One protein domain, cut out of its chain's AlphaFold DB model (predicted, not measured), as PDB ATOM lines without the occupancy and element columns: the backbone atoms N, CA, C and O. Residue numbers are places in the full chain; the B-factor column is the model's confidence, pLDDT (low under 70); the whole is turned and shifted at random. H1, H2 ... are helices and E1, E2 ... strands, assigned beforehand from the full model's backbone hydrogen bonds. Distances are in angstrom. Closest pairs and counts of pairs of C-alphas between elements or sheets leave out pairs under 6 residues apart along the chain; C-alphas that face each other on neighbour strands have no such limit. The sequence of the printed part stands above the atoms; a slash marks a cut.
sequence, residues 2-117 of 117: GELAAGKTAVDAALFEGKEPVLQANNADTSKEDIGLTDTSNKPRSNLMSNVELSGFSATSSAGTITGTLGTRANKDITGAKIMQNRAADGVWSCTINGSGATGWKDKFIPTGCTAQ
ATOM      1  N   GLY A   2      32.185  40.803  21.864       73.88
ATOM      2  CA  GLY A   2      33.411  41.618  21.801       73.88
ATOM      3  C   GLY A   2      33.425  42.683  20.694       73.88
ATOM      4  O   GLY A   2      33.839  43.804  20.949       73.88
ATOM      5  N   GLU A   3      32.891  42.372  19.509       77.94
ATOM      6  CA  GLU A   3      32.887  43.300  18.366       77.94
ATOM      7  C   GLU A   3      32.001  44.538  18.589       77.94
ATOM      8  O   GLU A   3      32.481  45.659  18.475       77.94
ATOM      9  N   LEU A   4      30.730  44.367  18.977       81.12
ATOM     10  CA  LEU A   4      29.839  45.501  19.288       81.12
ATOM     11  C   LEU A   4      30.277  46.251  20.552       81.12
ATOM     12  O   LEU A   4      30.077  47.457  20.657       81.12
ATOM     13  N   ALA A   5      30.883  45.547  21.512       79.44
ATOM     14  CA  ALA A   5      31.375  46.166  22.735       79.44
ATOM     15  C   ALA A   5      32.545  47.130  22.476       79.44
ATOM     16  O   ALA A   5      32.643  48.130  23.182       79.44
ATOM     17  N   ALA A   6      33.377  46.870  21.460       82.88
ATOM     18  CA  ALA A   6      34.439  47.784  21.038       82.88
ATOM     19  C   ALA A   6      33.882  49.116  20.502       82.88
ATOM     20  O   ALA A   6      34.458  50.171  20.753       82.88
ATOM     21  N   GLY A   7      32.714  49.084  19.845       89.56
ATOM     22  CA  GLY A   7      32.036  50.285  19.352       89.56
ATOM     23  C   GLY A   7      31.603  51.255  20.456       89.56
ATOM     24  O   GLY A   7      31.517  52.451  20.204       89.56
ATOM     25  N   LYS A   8      31.393  50.779  21.694       93.31
ATOM     26  CA  LYS A   8      30.993  51.634  22.828       93.31
ATOM     27  C   LYS A   8      32.038  52.698  23.141       93.31
ATOM     28  O   LYS A   8      31.698  53.863  23.282       93.31
ATOM     29  N   THR A   9      33.310  52.299  23.187       92.81
ATOM     30  CA  THR A   9      34.423  53.216  23.460       92.81
ATOM     31  C   THR A   9      34.557  54.274  22.367       92.81
ATOM     32  O   THR A   9      34.784  55.437  22.682       92.81
ATOM     33  N   ALA A  10      34.372  53.895  21.099       92.56
ATOM     34  CA  ALA A  10      34.404  54.843  19.987       92.56
ATOM     35  C   ALA A  10      33.219  55.826  20.033       92.56
ATOM     36  O   ALA A  10      33.415  57.023  19.847       92.56
ATOM     37  N   VAL A  11      32.010  55.346  20.359       94.38
ATOM     38  CA  VAL A  11      30.840  56.211  20.595       94.38
ATOM     39  C   VAL A  11      31.097  57.184  21.747       94.38
ATOM     40  O   VAL A  11      30.827  58.373  21.604       94.38
ATOM     41  N   ASP A  12      31.631  56.711  22.874       93.81
ATOM     42  CA  ASP A  12      31.920  57.568  24.028       93.81
ATOM     43  C   ASP A  12      32.967  58.641  23.702       93.81
ATOM     44  O   ASP A  12      32.800  59.789  24.106       93.81
ATOM     45  N   ALA A  13      34.006  58.301  22.933       92.81
ATOM     46  CA  ALA A  13      35.005  59.266  22.476       92.81
ATOM     47  C   ALA A  13      34.394  60.327  21.544       92.81
ATOM     48  O   ALA A  13      34.581  61.520  21.771       92.81
ATOM     49  N   ALA A  14      33.601  59.906  20.554       93.00
ATOM     50  CA  ALA A  14      32.916  60.812  19.633       93.00
ATOM     51  C   ALA A  14      32.006  61.805  20.374       93.00
ATOM     52  O   ALA A  14      32.093  63.013  20.164       93.00
ATOM     53  N   LEU A  15      31.181  61.302  21.298       93.19
ATOM     54  CA  LEU A  15      30.289  62.134  22.105       93.19
ATOM     55  C   LEU A  15      31.062  63.071  23.042       93.19
ATOM     56  O   LEU A  15      30.635  64.206  23.251       93.19
ATOM     57  N   PHE A  16      32.197  62.627  23.591       90.94
ATOM     58  CA  PHE A  16      33.059  63.464  24.428       90.94
ATOM     59  C   PHE A  16      33.672  64.633  23.644       90.94
ATOM     60  O   PHE A  16      33.802  65.733  24.174       90.94
ATOM     61  N   GLU A  17      33.989  64.420  22.368       90.12
ATOM     62  CA  GLU A  17      34.446  65.467  21.448       90.12
ATOM     63  C   GLU A  17      33.299  66.335  20.889       90.12
ATOM     64  O   GLU A  17      33.551  67.266  20.123       90.12
ATOM     65  N   GLY A  18      32.043  66.061  21.264       90.62
ATOM     66  CA  GLY A  18      30.862  66.774  20.767       90.62
ATOM     67  C   GLY A  18      30.476  66.420  19.327       90.62
ATOM     68  O   GLY A  18      29.756  67.182  18.681       90.62
ATOM     69  N   LYS A  19      30.955  65.282  18.815       92.75
ATOM     70  CA  LYS A  19      30.678  64.787  17.464       92.75
ATOM     71  C   LYS A  19      29.536  63.774  17.460       92.75
ATOM     72  O   LYS A  19      29.308  63.052  18.429       92.75
ATOM     73  N   GLU A  20      28.838  63.686  16.333       94.56
ATOM     74  CA  GLU A  20      27.836  62.653  16.077       94.56
ATOM     75  C   GLU A  20      28.517  61.331  15.656       94.56
ATOM     76  O   GLU A  20      29.204  61.293  14.631       94.56
ATOM     77  N   PRO A  21      28.329  60.227  16.405       94.50
ATOM     78  CA  PRO A  21      28.839  58.916  16.019       94.50
ATOM     79  C   PRO A  21      28.111  58.379  14.780       94.50
ATOM     80  O   PRO A  21      26.879  58.331  14.751       94.50
ATOM     81  N   VAL A  22      28.855  57.906  13.781       94.69
ATOM     82  CA  VAL A  22      28.304  57.361  12.529       94.69
ATOM     83  C   VAL A  22      28.953  56.034  12.126       94.69
ATOM     84  O   VAL A  22      30.007  55.656  12.627       94.69
ATOM     85  N   LEU A  23      28.302  55.319  11.201       92.25
ATOM     86  CA  LEU A  23      28.797  54.088  10.565       92.25
ATOM     87  C   LEU A  23      29.194  54.369   9.114       92.25
ATOM     88  O   LEU A  23      28.626  53.797   8.181       92.25
ATOM     89  N   GLN A  24      30.118  55.303   8.922       89.06
ATOM     90  CA  GLN A  24      30.507  55.773   7.600       89.06
ATOM     91  C   GLN A  24      32.023  55.909   7.542       89.06
ATOM     92  O   GLN A  24      32.588  56.955   7.867       89.06
ATOM     93  N   ALA A  25      32.677  54.855   7.067       82.38
ATOM     94  CA  ALA A  25      34.109  54.884   6.838       82.38
ATOM     95  C   ALA A  25      34.471  56.000   5.839       82.38
ATOM     96  O   ALA A  25      33.795  56.199   4.826       82.38
ATOM     97  N   ASN A  26      35.562  56.716   6.122       82.12
ATOM     98  CA  ASN A  26      36.029  57.892   5.374       82.12
ATOM     99  C   ASN A  26      35.052  59.081   5.370       82.12
ATOM    100  O   ASN A  26      35.032  59.859   4.412       82.12
ATOM    101  N   ASN A  27      34.234  59.244   6.413       85.25
ATOM    102  CA  ASN A  27      33.493  60.485   6.581       85.25
ATOM    103  C   ASN A  27      34.468  61.669   6.738       85.25
ATOM    104  O   ASN A  27      35.371  61.627   7.566       85.25
ATOM    105  N   ALA A  28      34.297  62.704   5.913       86.94
ATOM    106  CA  ALA A  28      35.128  63.909   5.930       86.94
ATOM    107  C   ALA A  28      34.515  65.049   6.768       86.94
ATOM    108  O   ALA A  28      35.131  66.103   6.917       86.94
ATOM    109  N   ASP A  29      33.295  64.861   7.274       91.50
ATOM    110  CA  ASP A  29      32.602  65.832   8.114       91.50
ATOM    111  C   ASP A  29      33.212  65.857   9.522       91.50
ATOM    112  O   ASP A  29      33.164  64.865  10.243       91.50
ATOM    113  N   THR A  30      33.761  67.002   9.926       89.56
ATOM    114  CA  THR A  30      34.420  67.175  11.229       89.56
ATOM    115  C   THR A  30      33.455  67.161  12.412       89.56
ATOM    116  O   THR A  30      33.900  67.021  13.551       89.56
ATOM    117  N   SER A  31      32.148  67.302  12.163       92.25
ATOM    118  CA  SER A  31      31.102  67.180  13.185       92.25
ATOM    119  C   SER A  31      30.697  65.731  13.465       92.25
ATOM    120  O   SER A  31      29.883  65.480  14.354       92.25
ATOM    121  N   LYS A  32      31.259  64.772  12.720       93.25
ATOM    122  CA  LYS A  32      30.927  63.352  12.791       93.25
ATOM    123  C   LYS A  32      32.177  62.523  13.025       93.25
ATOM    124  O   LYS A  32      33.262  62.881  12.584       93.25
ATOM    125  N   GLU A  33      32.002  61.389  13.685       92.88
ATOM    126  CA  GLU A  33      33.091  60.455  13.954       92.88
ATOM    127  C   GLU A  33      32.660  59.043  13.558       92.88
ATOM    128  O   GLU A  33      31.606  58.565  13.982       92.88
ATOM    129  N   ASP A  34      33.457  58.374  12.726       92.75
ATOM    130  CA  ASP A  34      33.207  56.975  12.383       92.75
ATOM    131  C   ASP A  34      33.607  56.066  13.545       92.75
ATOM    132  O   ASP A  34      34.737  56.111  14.028       92.75
ATOM    133  N   ILE A  35      32.701  55.189  13.974       92.62
ATOM    134  CA  ILE A  35      32.962  54.306  15.121       92.62
ATOM    135  C   ILE A  35      33.649  52.987  14.742       92.62
ATOM    136  O   ILE A  35      33.819  52.105  15.587       92.62
ATOM    137  N   GLY A  36      34.018  52.815  13.469       91.19
ATOM    138  CA  GLY A  36      34.881  51.729  13.000       91.19
ATOM    139  C   GLY A  36      34.238  50.338  12.946       91.19
ATOM    140  O   GLY A  36      34.950  49.341  12.801       91.19
ATOM    141  N   LEU A  37      32.908  50.238  13.050       92.31
ATOM    142  CA  LEU A  37      32.188  48.958  12.951       92.31
ATOM    143  C   LEU A  37      31.883  48.542  11.504       92.31
ATOM    144  O   LEU A  37      31.594  47.364  11.257       92.31
ATOM    145  N   THR A  38      31.969  49.476  10.553       92.81
ATOM    146  CA  THR A  38      31.752  49.227   9.125       92.81
ATOM    147  C   THR A  38      33.028  49.360   8.289       92.81
ATOM    148  O   THR A  38      34.048  49.914   8.707       92.81
ATOM    149  N   ASP A  39      33.022  48.744   7.111       90.62
ATOM    150  CA  ASP A  39      34.023  48.953   6.068       90.62
ATOM    151  C   ASP A  39      33.669  50.157   5.173       90.62
ATOM    152  O   ASP A  39      32.669  50.847   5.374       90.62
ATOM    153  N   THR A  40      34.481  50.401   4.140       88.19
ATOM    154  CA  THR A  40      34.273  51.477   3.151       88.19
ATOM    155  C   THR A  40      33.023  51.309   2.287       88.19
ATOM    156  O   THR A  40      32.697  52.194   1.503       88.19
ATOM    157  N   SER A  41      32.330  50.176   2.388       87.50
ATOM    158  CA  SER A  41      31.053  49.897   1.730       87.50
ATOM    159  C   SER A  41      29.878  49.927   2.713       87.50
ATOM    160  O   SER A  41      28.786  49.458   2.378       87.50
ATOM    161  N   ASN A  42      30.083  50.479   3.916       85.31
ATOM    162  CA  ASN A  42      29.107  50.537   5.005       85.31
ATOM    163  C   ASN A  42      28.571  49.151   5.402       85.31
ATOM    164  O   ASN A  42      27.428  49.013   5.842       85.31
ATOM    165  N   LYS A  43      29.376  48.096   5.226       89.88
ATOM    166  CA  LYS A  43      29.049  46.739   5.673       89.88
ATOM    167  C   LYS A  43      29.723  46.444   7.005       89.88
ATOM    168  O   LYS A  43      30.832  46.927   7.226       89.88
ATOM    169  N   PRO A  44      29.094  45.655   7.898       92.44
ATOM    170  CA  PRO A  44      29.747  45.239   9.132       92.44
ATOM    171  C   PRO A  44      31.091  44.571   8.830       92.44
ATOM    172  O   PRO A  44      31.159  43.678   7.988       92.44
ATOM    173  N   ARG A  45      32.150  44.948   9.553       90.56
ATOM    174  CA  ARG A  45      33.464  44.285   9.432       90.56
ATOM    175  C   ARG A  45      33.468  42.847   9.961       90.56
ATOM    176  O   ARG A  45      34.363  42.067   9.647       90.56
ATOM    177  N   SER A  46      32.483  42.510  10.791       89.88
ATOM    178  CA  SER A  46      32.317  41.181  11.377       89.88
ATOM    179  C   SER A  46      31.850  40.160  10.347       89.88
ATOM    180  O   SER A  46      30.954  40.417   9.545       89.88
ATOM    181  N   ASN A  47      32.375  38.941  10.442       89.56
ATOM    182  CA  ASN A  47      31.898  37.802   9.661       89.56
ATOM    183  C   ASN A  47      30.647  37.122  10.261       89.56
ATOM    184  O   ASN A  47      30.103  36.204   9.639       89.56
ATOM    185  N   LEU A  48      30.199  37.545  11.450       92.31
ATOM    186  CA  LEU A  48      29.029  37.017  12.165       92.31
ATOM    187  C   LEU A  48      27.851  37.998  12.213       92.31
ATOM    188  O   LEU A  48      26.797  37.648  12.747       92.31
ATOM    189  N   MET A  49      28.003  39.207  11.667       92.88
ATOM    190  CA  MET A  49      26.930  40.194  11.576       92.88
ATOM    191  C   MET A  49      26.514  40.400  10.121       92.88
ATOM    192  O   MET A  49      27.349  40.506   9.226       92.88
ATOM    193  N   SER A  50      25.207  40.445   9.880       94.38
ATOM    194  CA  SER A  50      24.627  40.790   8.578       94.38
ATOM    195  C   SER A  50      24.312  42.280   8.464       94.38
ATOM    196  O   SER A  50      24.287  42.815   7.357       94.38
ATOM    197  N   ASN A  51      24.091  42.951   9.597       94.88
ATOM    198  CA  ASN A  51      23.854  44.387   9.662       94.88
ATOM    199  C   ASN A  51      24.390  44.982  10.969       94.88
ATOM    200  O   ASN A  51      24.452  44.288  11.985       94.88
ATOM    201  N   VAL A  52      24.723  46.271  10.935       95.06
ATOM    202  CA  VAL A  52      24.996  47.097  12.111       95.06
ATOM    203  C   VAL A  52      24.371  48.472  11.888       95.06
ATOM    204  O   VAL A  52      24.454  49.016  10.791       95.06
ATOM    205  N   GLU A  53      23.713  49.008  12.907       95.38
ATOM    206  CA  GLU A  53      23.014  50.292  12.858       95.38
ATOM    207  C   GLU A  53      23.231  51.080  14.155       95.38
ATOM    208  O   GLU A  53      23.425  50.508  15.232       95.38
ATOM    209  N   LEU A  54      23.191  52.407  14.033       95.25
ATOM    210  CA  LEU A  54      23.180  53.346  15.150       95.25
ATOM    211  C   LEU A  54      21.837  54.062  15.187       95.25
ATOM    212  O   LEU A  54      21.273  54.393  14.146       95.25
ATOM    213  N   SER A  55      21.337  54.327  16.388       95.69
ATOM    214  CA  SER A  55      20.148  55.155  16.586       95.69
ATOM    215  C   SER A  55      20.271  56.016  17.839       95.69
ATOM    216  O   SER A  55      20.899  55.615  18.816       95.69
ATOM    217  N   GLY A  56      19.669  57.205  17.814       94.19
ATOM    218  CA  GLY A  56      19.542  58.106  18.968       94.19
ATOM    219  C   GLY A  56      20.745  59.010  19.266       94.19
ATOM    220  O   GLY A  56      20.541  60.087  19.827       94.19
ATOM    221  N   PHE A  57      21.961  58.631  18.865       94.00
ATOM    222  CA  PHE A  57      23.150  59.465  19.062       94.00
ATOM    223  C   PHE A  57      23.138  60.700  18.158       94.00
ATOM    224  O   PHE A  57      22.791  60.608  16.983       94.00
ATOM    225  N   SER A  58      23.544  61.846  18.699       89.19
ATOM    226  CA  SER A  58      23.758  63.082  17.943       89.19
ATOM    227  C   SER A  58      24.694  64.022  18.706       89.19
ATOM    228  O   SER A  58      25.019  63.776  19.867       89.19
ATOM    229  N   ALA A  59      25.061  65.154  18.101       80.69
ATOM    230  CA  ALA A  59      25.809  66.213  18.788       80.69
ATOM    231  C   ALA A  59      25.084  66.784  20.031       80.69
ATOM    232  O   ALA A  59      25.705  67.427  20.873       80.69
ATOM    233  N   THR A  60      23.770  66.565  20.159       85.31
ATOM    234  CA  THR A  60      22.951  67.044  21.287       85.31
ATOM    235  C   THR A  60      22.316  65.922  22.109       85.31
ATOM    236  O   THR A  60      21.668  66.199  23.118       85.31
ATOM    237  N   SER A  61      22.498  64.661  21.708       90.12
ATOM    238  CA  SER A  61      21.944  63.482  22.374       90.12
ATOM    239  C   SER A  61      23.028  62.438  22.586       90.12
ATOM    240  O   SER A  61      23.568  61.856  21.646       90.12
ATOM    241  N   SER A  62      23.303  62.156  23.855       91.19
ATOM    242  CA  SER A  62      24.257  61.134  24.270       91.19
ATOM    243  C   SER A  62      23.595  59.769  24.513       91.19
ATOM    244  O   SER A  62      24.290  58.775  24.720       91.19
ATOM    245  N   ALA A  63      22.260  59.703  24.499       96.06
ATOM    246  CA  ALA A  63      21.509  58.461  24.624       96.06
ATOM    247  C   ALA A  63      21.280  57.839  23.244       96.06
ATOM    248  O   ALA A  63      20.958  58.538  22.287       96.06
ATOM    249  N   GLY A  64      21.406  56.522  23.139       96.44
ATOM    250  CA  GLY A  64      21.284  55.849  21.852       96.44
ATOM    251  C   GLY A  64      21.533  54.356  21.932       96.44
ATOM    252  O   GLY A  64      21.662  53.782  23.013       96.44
ATOM    253  N   THR A  65      21.551  53.701  20.778       96.88
ATOM    254  CA  THR A  65      21.740  52.253  20.676       96.88
ATOM    255  C   THR A  65      22.636  51.902  19.497       96.88
ATOM    256  O   THR A  65      22.453  52.425  18.396       96.88
ATOM    257  N   ILE A  66      23.571  50.980  19.731       96.44
ATOM    258  CA  ILE A  66      24.287  50.242  18.687       96.44
ATOM    259  C   ILE A  66      23.599  48.887  18.532       96.44
ATOM    260  O   ILE A  66      23.624  48.085  19.466       96.44
ATOM    261  N   THR A  67      23.013  48.611  17.371       96.56
ATOM    262  CA  THR A  67      22.350  47.331  17.098       96.56
ATOM    263  C   THR A  67      23.137  46.556  16.055       96.56
ATOM    264  O   THR A  67      23.360  47.045  14.953       96.56
ATOM    265  N   GLY A  68      23.532  45.326  16.372       95.88
ATOM    266  CA  GLY A  68      24.060  44.374  15.397       95.88
ATOM    267  C   GLY A  68      23.088  43.222  15.180       95.88
ATOM    268  O   GLY A  68      22.607  42.621  16.140       95.88
ATOM    269  N   THR A  69      22.823  42.883  13.922       96.31
ATOM    270  CA  THR A  69      22.018  41.711  13.554       96.31
ATOM    271  C   THR A  69      22.952  40.556  13.225       96.31
ATOM    272  O   THR A  69      23.802  40.678  12.341       96.31
ATOM    273  N   LEU A  70      22.792  39.427  13.914       94.75
ATOM    274  CA  LEU A  70      23.570  38.220  13.659       94.75
ATOM    275  C   LEU A  70      23.204  37.613  12.304       94.75
ATOM    276  O   LEU A  70      22.035  37.530  11.927       94.75
ATOM    277  N   GLY A  71      24.206  37.145  11.573       93.88
ATOM    278  CA  GLY A  71      24.012  36.507  10.279       93.88
ATOM    279  C   GLY A  71      25.330  36.198   9.589       93.88
ATOM    280  O   GLY A  71      26.352  35.989  10.242       93.88
ATOM    281  N   THR A  72      25.306  36.147   8.258       90.69
ATOM    282  CA  THR A  72      26.476  35.828   7.429       90.69
ATOM    283  C   THR A  72      26.990  34.412   7.721       90.69
ATOM    284  O   THR A  72      26.478  33.457   7.140       90.69
ATOM    285  N   ARG A  73      27.949  34.239   8.641       91.50
ATOM    286  CA  ARG A  73      28.457  32.922   9.074       91.50
ATOM    287  C   ARG A  73      27.939  32.484  10.448       91.50
ATOM    288  O   ARG A  73      28.429  31.493  10.988       91.50
ATOM    289  N   ALA A  74      26.979  33.205  11.026       90.31
ATOM    290  CA  ALA A  74      26.327  32.807  12.268       90.31
ATOM    291  C   ALA A  74      25.585  31.463  12.123       90.31
ATOM    292  O   ALA A  74      25.112  31.096  11.044       90.31
ATOM    293  N   ASN A  75      25.483  30.716  13.227       91.19
ATOM    294  CA  ASN A  75      24.696  29.483  13.258       91.19
ATOM    295  C   ASN A  75      23.229  29.807  12.916       91.19
ATOM    296  O   ASN A  75      22.685  30.808  13.378       91.19
ATOM    297  N   LYS A  76      22.586  28.942  12.125       91.00
ATOM    298  CA  LYS A  76      21.170  29.040  11.738       91.00
ATOM    299  C   LYS A  76      20.236  29.286  12.926       91.00
ATOM    300  O   LYS A  76      19.275  30.024  12.769       91.00
ATOM    301  N   ASP A  77      20.557  28.742  14.099       92.19
ATOM    302  CA  ASP A  77      19.741  28.895  15.308       92.19
ATOM    303  C   ASP A  77      19.746  30.321  15.892       92.19
ATOM    304  O   ASP A  77      18.862  30.656  16.677       92.19
ATOM    305  N   ILE A  78      20.729  31.157  15.535       92.69
ATOM    306  CA  ILE A  78      20.901  32.528  16.055       92.69
ATOM    307  C   ILE A  78      20.915  33.599  14.955       92.69
ATOM    308  O   ILE A  78      20.901  34.791  15.255       92.69
ATOM    309  N   THR A  79      20.949  33.196  13.684       95.56
ATOM    310  CA  THR A  79      20.850  34.109  12.540       95.56
ATOM    311  C   THR A  79      19.534  34.880  12.595       95.56
ATOM    312  O   THR A  79      18.471  34.282  12.709       95.56
ATOM    313  N   GLY A  80      19.615  36.207  12.497       94.94
ATOM    314  CA  GLY A  80      18.483  37.130  12.600       94.94
ATOM    315  C   GLY A  80      18.269  37.710  14.001       94.94
ATOM    316  O   GLY A  80      17.579  38.722  14.128       94.94
ATOM    317  N   ALA A  81      18.888  37.145  15.043       96.44
ATOM    318  CA  ALA A  81      18.849  37.742  16.374       96.44
ATOM    319  C   ALA A  81      19.594  39.085  16.396       96.44
ATOM    320  O   ALA A  81      20.610  39.267  15.717       96.44
ATOM    321  N   LYS A  82      19.094  40.025  17.197       96.44
ATOM    322  CA  LYS A  82      19.645  41.375  17.332       96.44
ATOM    323  C   LYS A  82      20.297  41.546  18.692       96.44
ATOM    324  O   LYS A  82      19.677  41.272  19.714       96.44
ATOM    325  N   ILE A  83      21.528  42.033  18.692       95.25
ATOM    326  CA  ILE A  83      22.269  42.423  19.888       95.25
ATOM    327  C   ILE A  83      22.261  43.942  19.950       95.25
ATOM    328  O   ILE A  83      22.675  44.588  18.990       95.25
ATOM    329  N   MET A  84      21.833  44.501  21.073       96.06
ATOM    330  CA  MET A  84      21.748  45.940  21.293       96.06
ATOM    331  C   MET A  84      22.659  46.335  22.451       96.06
ATOM    332  O   MET A  84      22.622  45.731  23.520       96.06
ATOM    333  N   GLN A  85      23.516  47.324  22.211       96.00
ATOM    334  CA  GLN A  85      24.244  48.048  23.248       96.00
ATOM    335  C   GLN A  85      23.538  49.386  23.421       96.00
ATOM    336  O   GLN A  85      23.592  50.228  22.524       96.00
ATOM    337  N   ASN A  86      22.848  49.564  24.536       96.31
ATOM    338  CA  ASN A  86      22.056  50.751  24.813       96.31
ATOM    339  C   ASN A  86      22.852  51.663  25.738       96.31
ATOM    340  O   ASN A  86      23.371  51.213  26.758       96.31
ATOM    341  N   ARG A  87      22.933  52.942  25.392       96.88
ATOM    342  CA  ARG A  87      23.553  53.980  26.209       96.88
ATOM    343  C   ARG A  87      22.464  54.899  26.737       96.88
ATOM    344  O   ARG A  87      21.708  55.471  25.951       96.88
ATOM    345  N   ALA A  88      22.382  55.041  28.050       95.62
ATOM    346  CA  ALA A  88      21.530  56.034  28.686       95.62
ATOM    347  C   ALA A  88      22.190  57.427  28.654       95.62
ATOM    348  O   ALA A  88      23.388  57.569  28.397       95.62
ATOM    349  N   ALA A  89      21.401  58.478  28.890       92.75
ATOM    350  CA  ALA A  89      21.884  59.863  28.830       92.75
ATOM    351  C   ALA A  89      22.951  60.174  29.897       92.75
ATOM    352  O   ALA A  89      23.792  61.051  29.702       92.75
ATOM    353  N   ASP A  90      22.941  59.422  30.999       91.50
ATOM    354  CA  ASP A  90      23.939  59.452  32.072       91.50
ATOM    355  C   ASP A  90      25.247  58.710  31.718       91.50
ATOM    356  O   ASP A  90      26.183  58.693  32.512       91.50
ATOM    357  N   GLY A  91      25.332  58.118  30.520       91.50
ATOM    358  CA  GLY A  91      26.501  57.385  30.034       91.50
ATOM    359  C   GLY A  91      26.567  55.922  30.462       91.50
ATOM    360  O   GLY A  91      27.539  55.241  30.133       91.50
ATOM    361  N   VAL A  92      25.550  55.406  31.155       95.12
ATOM    362  CA  VAL A  92      25.500  53.991  31.528       95.12
ATOM    363  C   VAL A  92      25.161  53.142  30.306       95.12
ATOM    364  O   VAL A  92      24.188  53.398  29.595       95.12
ATOM    365  N   TRP A  93      25.960  52.096  30.081       95.44
ATOM    366  CA  TRP A  93      25.726  51.117  29.024       95.44
ATOM    367  C   TRP A  93      25.038  49.864  29.561       95.44
ATOM    368  O   TRP A  93      25.491  49.263  30.536       95.44
ATOM    369  N   SER A  94      24.007  49.409  28.859       95.38
ATOM    370  CA  SER A  94      23.398  48.095  29.034       95.38
ATOM    371  C   SER A  94      23.455  47.300  27.730       95.38
ATOM    372  O   SER A  94      23.678  47.847  26.649       95.38
ATOM    373  N   CYS A  95      23.309  45.982  27.842       95.56
ATOM    374  CA  CYS A  95      23.250  45.090  26.695       95.56
ATOM    375  C   CYS A  95      21.949  44.297  26.735       95.56
ATOM    376  O   CYS A  95      21.667  43.620  27.727       95.56
ATOM    377  N   THR A  96      21.197  44.322  25.643       95.94
ATOM    378  CA  THR A  96      20.012  43.485  25.472       95.94
ATOM    379  C   THR A  96      20.114  42.653  24.200       95.94
ATOM    380  O   THR A  96      20.857  42.965  23.264       95.94
ATOM    381  N   ILE A  97      19.393  41.536  24.169       95.88
ATOM    382  CA  ILE A  97      19.322  40.664  23.002       95.88
ATOM    383  C   ILE A  97      17.874  40.351  22.693       95.88
ATOM    384  O   ILE A  97      17.148  39.811  23.524       95.88
ATOM    385  N   ASN A  98      17.495  40.622  21.451       95.62
ATOM    386  CA  ASN A  98      16.233  40.183  20.898       95.62
ATOM    387  C   ASN A  98      16.473  38.972  19.986       95.62
ATOM    388  O   ASN A  98      16.987  39.093  18.872       95.62
ATOM    389  N   GLY A  99      16.075  37.802  20.477       93.69
ATOM    390  CA  GLY A  99      16.159  36.537  19.756       93.69
ATOM    391  C   GLY A  99      15.028  36.268  18.763       93.69
ATOM    392  O   GLY A  99      15.142  35.329  17.987       93.69
ATOM    393  N   SER A 100      13.956  37.073  18.746       93.31
ATOM    394  CA  SER A 100      12.740  36.805  17.949       93.31
ATOM    395  C   SER A 100      12.981  36.689  16.440       93.31
ATOM    396  O   SER A 100      12.208  36.036  15.744       93.31
ATOM    397  N   GLY A 101      14.057  37.296  15.931       89.38
ATOM    398  CA  GLY A 101      14.450  37.190  14.525       89.38
ATOM    399  C   GLY A 101      15.122  35.864  14.154       89.38
ATOM    400  O   GLY A 101      15.312  35.604  12.969       89.38
ATOM    401  N   ALA A 102      15.481  35.035  15.138       93.81
ATOM    402  CA  ALA A 102      16.119  33.739  14.945       93.81
ATOM    403  C   ALA A 102      15.156  32.592  15.279       93.81
ATOM    404  O   ALA A 102      14.598  32.509  16.371       93.81
ATOM    405  N   THR A 103      14.988  31.660  14.343       90.25
ATOM    406  CA  THR A 103      14.007  30.568  14.457       90.25
ATOM    407  C   THR A 103      14.386  29.504  15.489       90.25
ATOM    408  O   THR A 103      13.508  28.826  16.016       90.25
ATOM    409  N   GLY A 104      15.681  29.350  15.785       92.12
ATOM    410  CA  GLY A 104      16.209  28.376  16.745       92.12
ATOM    411  C   GLY A 104      16.604  28.972  18.097       92.12
ATOM    412  O   GLY A 104      17.317  28.309  18.858       92.12
ATOM    413  N   TRP A 105      16.193  30.212  18.392       94.44
ATOM    414  CA  TRP A 105      16.666  30.942  19.564       94.44
ATOM    415  C   TRP A 105      16.328  30.234  20.880       94.44
ATOM    416  O   TRP A 105      15.261  29.647  21.052       94.44
ATOM    417  N   LYS A 106      17.255  30.314  21.836       92.50
ATOM    418  CA  LYS A 106      17.088  29.837  23.209       92.50
ATOM    419  C   LYS A 106      17.714  30.854  24.147       92.50
ATOM    420  O   LYS A 106      18.820  31.312  23.879       92.50
ATOM    421  N   ASP A 107      17.086  31.111  25.288       90.69
ATOM    422  CA  ASP A 107      17.569  32.118  26.248       90.69
ATOM    423  C   ASP A 107      18.982  31.833  26.762       90.69
ATOM    424  O   ASP A 107      19.741  32.750  27.047       90.69
ATOM    425  N   LYS A 108      19.402  30.560  26.773       91.06
ATOM    426  CA  LYS A 108      20.785  30.171  27.098       91.06
ATOM    427  C   LYS A 108      21.848  30.725  26.135       91.06
ATOM    428  O   LYS A 108      23.034  30.585  26.413       91.06
ATOM    429  N   PHE A 109      21.452  31.264  24.982       92.12
ATOM    430  CA  PHE A 109      22.355  31.946  24.051       92.12
ATOM    431  C   PHE A 109      22.643  33.391  24.466       92.12
ATOM    432  O   PHE A 109      23.541  34.015  23.900       92.12
ATOM    433  N   ILE A 110      21.928  33.914  25.466       92.69
ATOM    434  CA  ILE A 110      22.222  35.205  26.073       92.69
ATOM    435  C   ILE A 110      23.468  35.038  26.960       92.69
ATOM    436  O   ILE A 110      23.443  34.263  27.918       92.69
ATOM    437  N   PRO A 111      24.581  35.722  26.649       90.06
ATOM    438  CA  PRO A 111      25.782  35.667  27.455       90.06
ATOM    439  C   PRO A 111      25.608  36.478  28.737       90.06
ATOM    440  O   PRO A 111      24.814  37.419  28.818       90.06
ATOM    441  N   THR A 112      26.431  36.155  29.727       88.44
ATOM    442  CA  THR A 112      26.535  36.930  30.961       88.44
ATOM    443  C   THR A 112      26.853  38.395  30.644       88.44
ATOM    444  O   THR A 112      27.784  38.682  29.891       88.44
ATOM    445  N   GLY A 113      26.070  39.316  31.210       87.44
ATOM    446  CA  GLY A 113      26.195  40.759  30.970       87.44
ATOM    447  C   GLY A 113      25.218  41.332  29.940       87.44
ATOM    448  O   GLY A 113      25.197  42.545  29.762       87.44
ATOM    449  N   CYS A 114      24.396  40.495  29.304       93.19
ATOM    450  CA  CYS A 114      23.249  40.931  28.512       93.19
ATOM    451  C   CYS A 114      21.952  40.341  29.079       93.19
ATOM    452  O   CYS A 114      21.973  39.300  29.738       93.19
ATOM    453  N   THR A 115      20.821  40.983  28.802       95.25
ATOM    454  CA  THR A 115      19.484  40.481  29.161       95.25
ATOM    455  C   THR A 115      18.628  40.253  27.921       95.25
ATOM    456  O   THR A 115      18.943  40.743  26.837       95.25
ATOM    457  N   ALA A 116      17.536  39.501  28.059       92.38
ATOM    458  CA  ALA A 116      16.519  39.449  27.013       92.38
ATOM    459  C   ALA A 116      15.862  40.833  26.850       92.38
ATOM    460  O   ALA A 116      15.769  41.583  27.828       92.38
ATOM    461  N   GLN A 117      15.442  41.154  25.625       83.88
ATOM    462  CA  GLN A 117      14.603  42.313  25.303       83.88
ATOM    463  C   GLN A 117      13.172  41.894  24.998       83.88
ATOM    464  O   GLN A 117      13.016  40.894  24.262       83.88
TER     465      GLN A 117
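What this domain is: This is residues 2 to 117 of the 117 residues of the protein "I pilin" of Moraxella lacunata (UniProt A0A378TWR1). A twisted sheet of four antiparallel strands, E3 to E6, forms a slab with one long helix, H1, packed over one of its faces and no named element over the other. Beyond one end of this slab a small pair of parallel strands, E1 and E2, packs on the later part of H1, and the last stretch of the chain folds back so that residues 115 to 116 pair with E6. The printed part has 116 residues, with one named helix and six named strands in the order H1 E1 E2 E3 E4 E5 E6; the class is mixed, helices and strands, with under half of the residues in named elements. The whole is compact, with a radius of gyration of the C-alphas of 14.3 A and spans of 43 by 32 by 18 A.

Where its parts are: The larger sheet holds E3, residues 49 to 55, 17.2 A long from C-alpha 49 at (26.930, 40.194, 11.576); E4, residues 64 to 70, 19.6 A; E5, residues 82 to 87, 15.9 A; and E6, residues 93 to 98, 16.6 A, ending with C-alpha 98 at (16.233, 40.183, 20.898). H1, residues 2 to 16, is 22.0 A long and begins with C-alpha 2 at (33.411, 41.618, 21.801). E1, residues 20 to 22, measures 6.4 A, and E2, residues 32 to 34, 6.8 A.

How they stand to each other: The sheet runs E3, E4, E5, E6, a meander, each strand the antiparallel neighbour of the one before. In the hairpin of E3 and E4, N 50 and O 69 are within hydrogen-bond range at 2.8 A; in that of E4 and E5, N 66 and O 85 at 2.9 A; in that of E5 and E6, N 84 and O 96 at 2.8 A. H1 is on this sheet at a height of 9.6 A, two layers, a helix on one face of a sheet. It lies over E4 and E5 and runs along the strands, but only just, at 28 degrees to E5 on the local plane. The closest C-alphas of H1 and E4, those of Leu 4 and Gly 68, are 7.1 A apart. In H1, 7 of 11 O i to N i+4 pairs are within range. E1 and E2 are parallel neighbours, with N 22 and O 33 2.8 A apart. The closest C-alphas of H1 and E1, those of Val 11 and Pro 21, are 5.7 A apart. E2 and E3 are apart.

The domain as a whole: The two C-alphas farthest apart, those of Thr 30 and Gly 104, are 43.2 A apart. The printed part has no cut. The links E2 to E3 and E4 to E5 are long, with 14 and 11 residues, and residues 99 to 117 hold no named element. The mean pLDDT of the printed part is 91.8, and no printed residue is under 70.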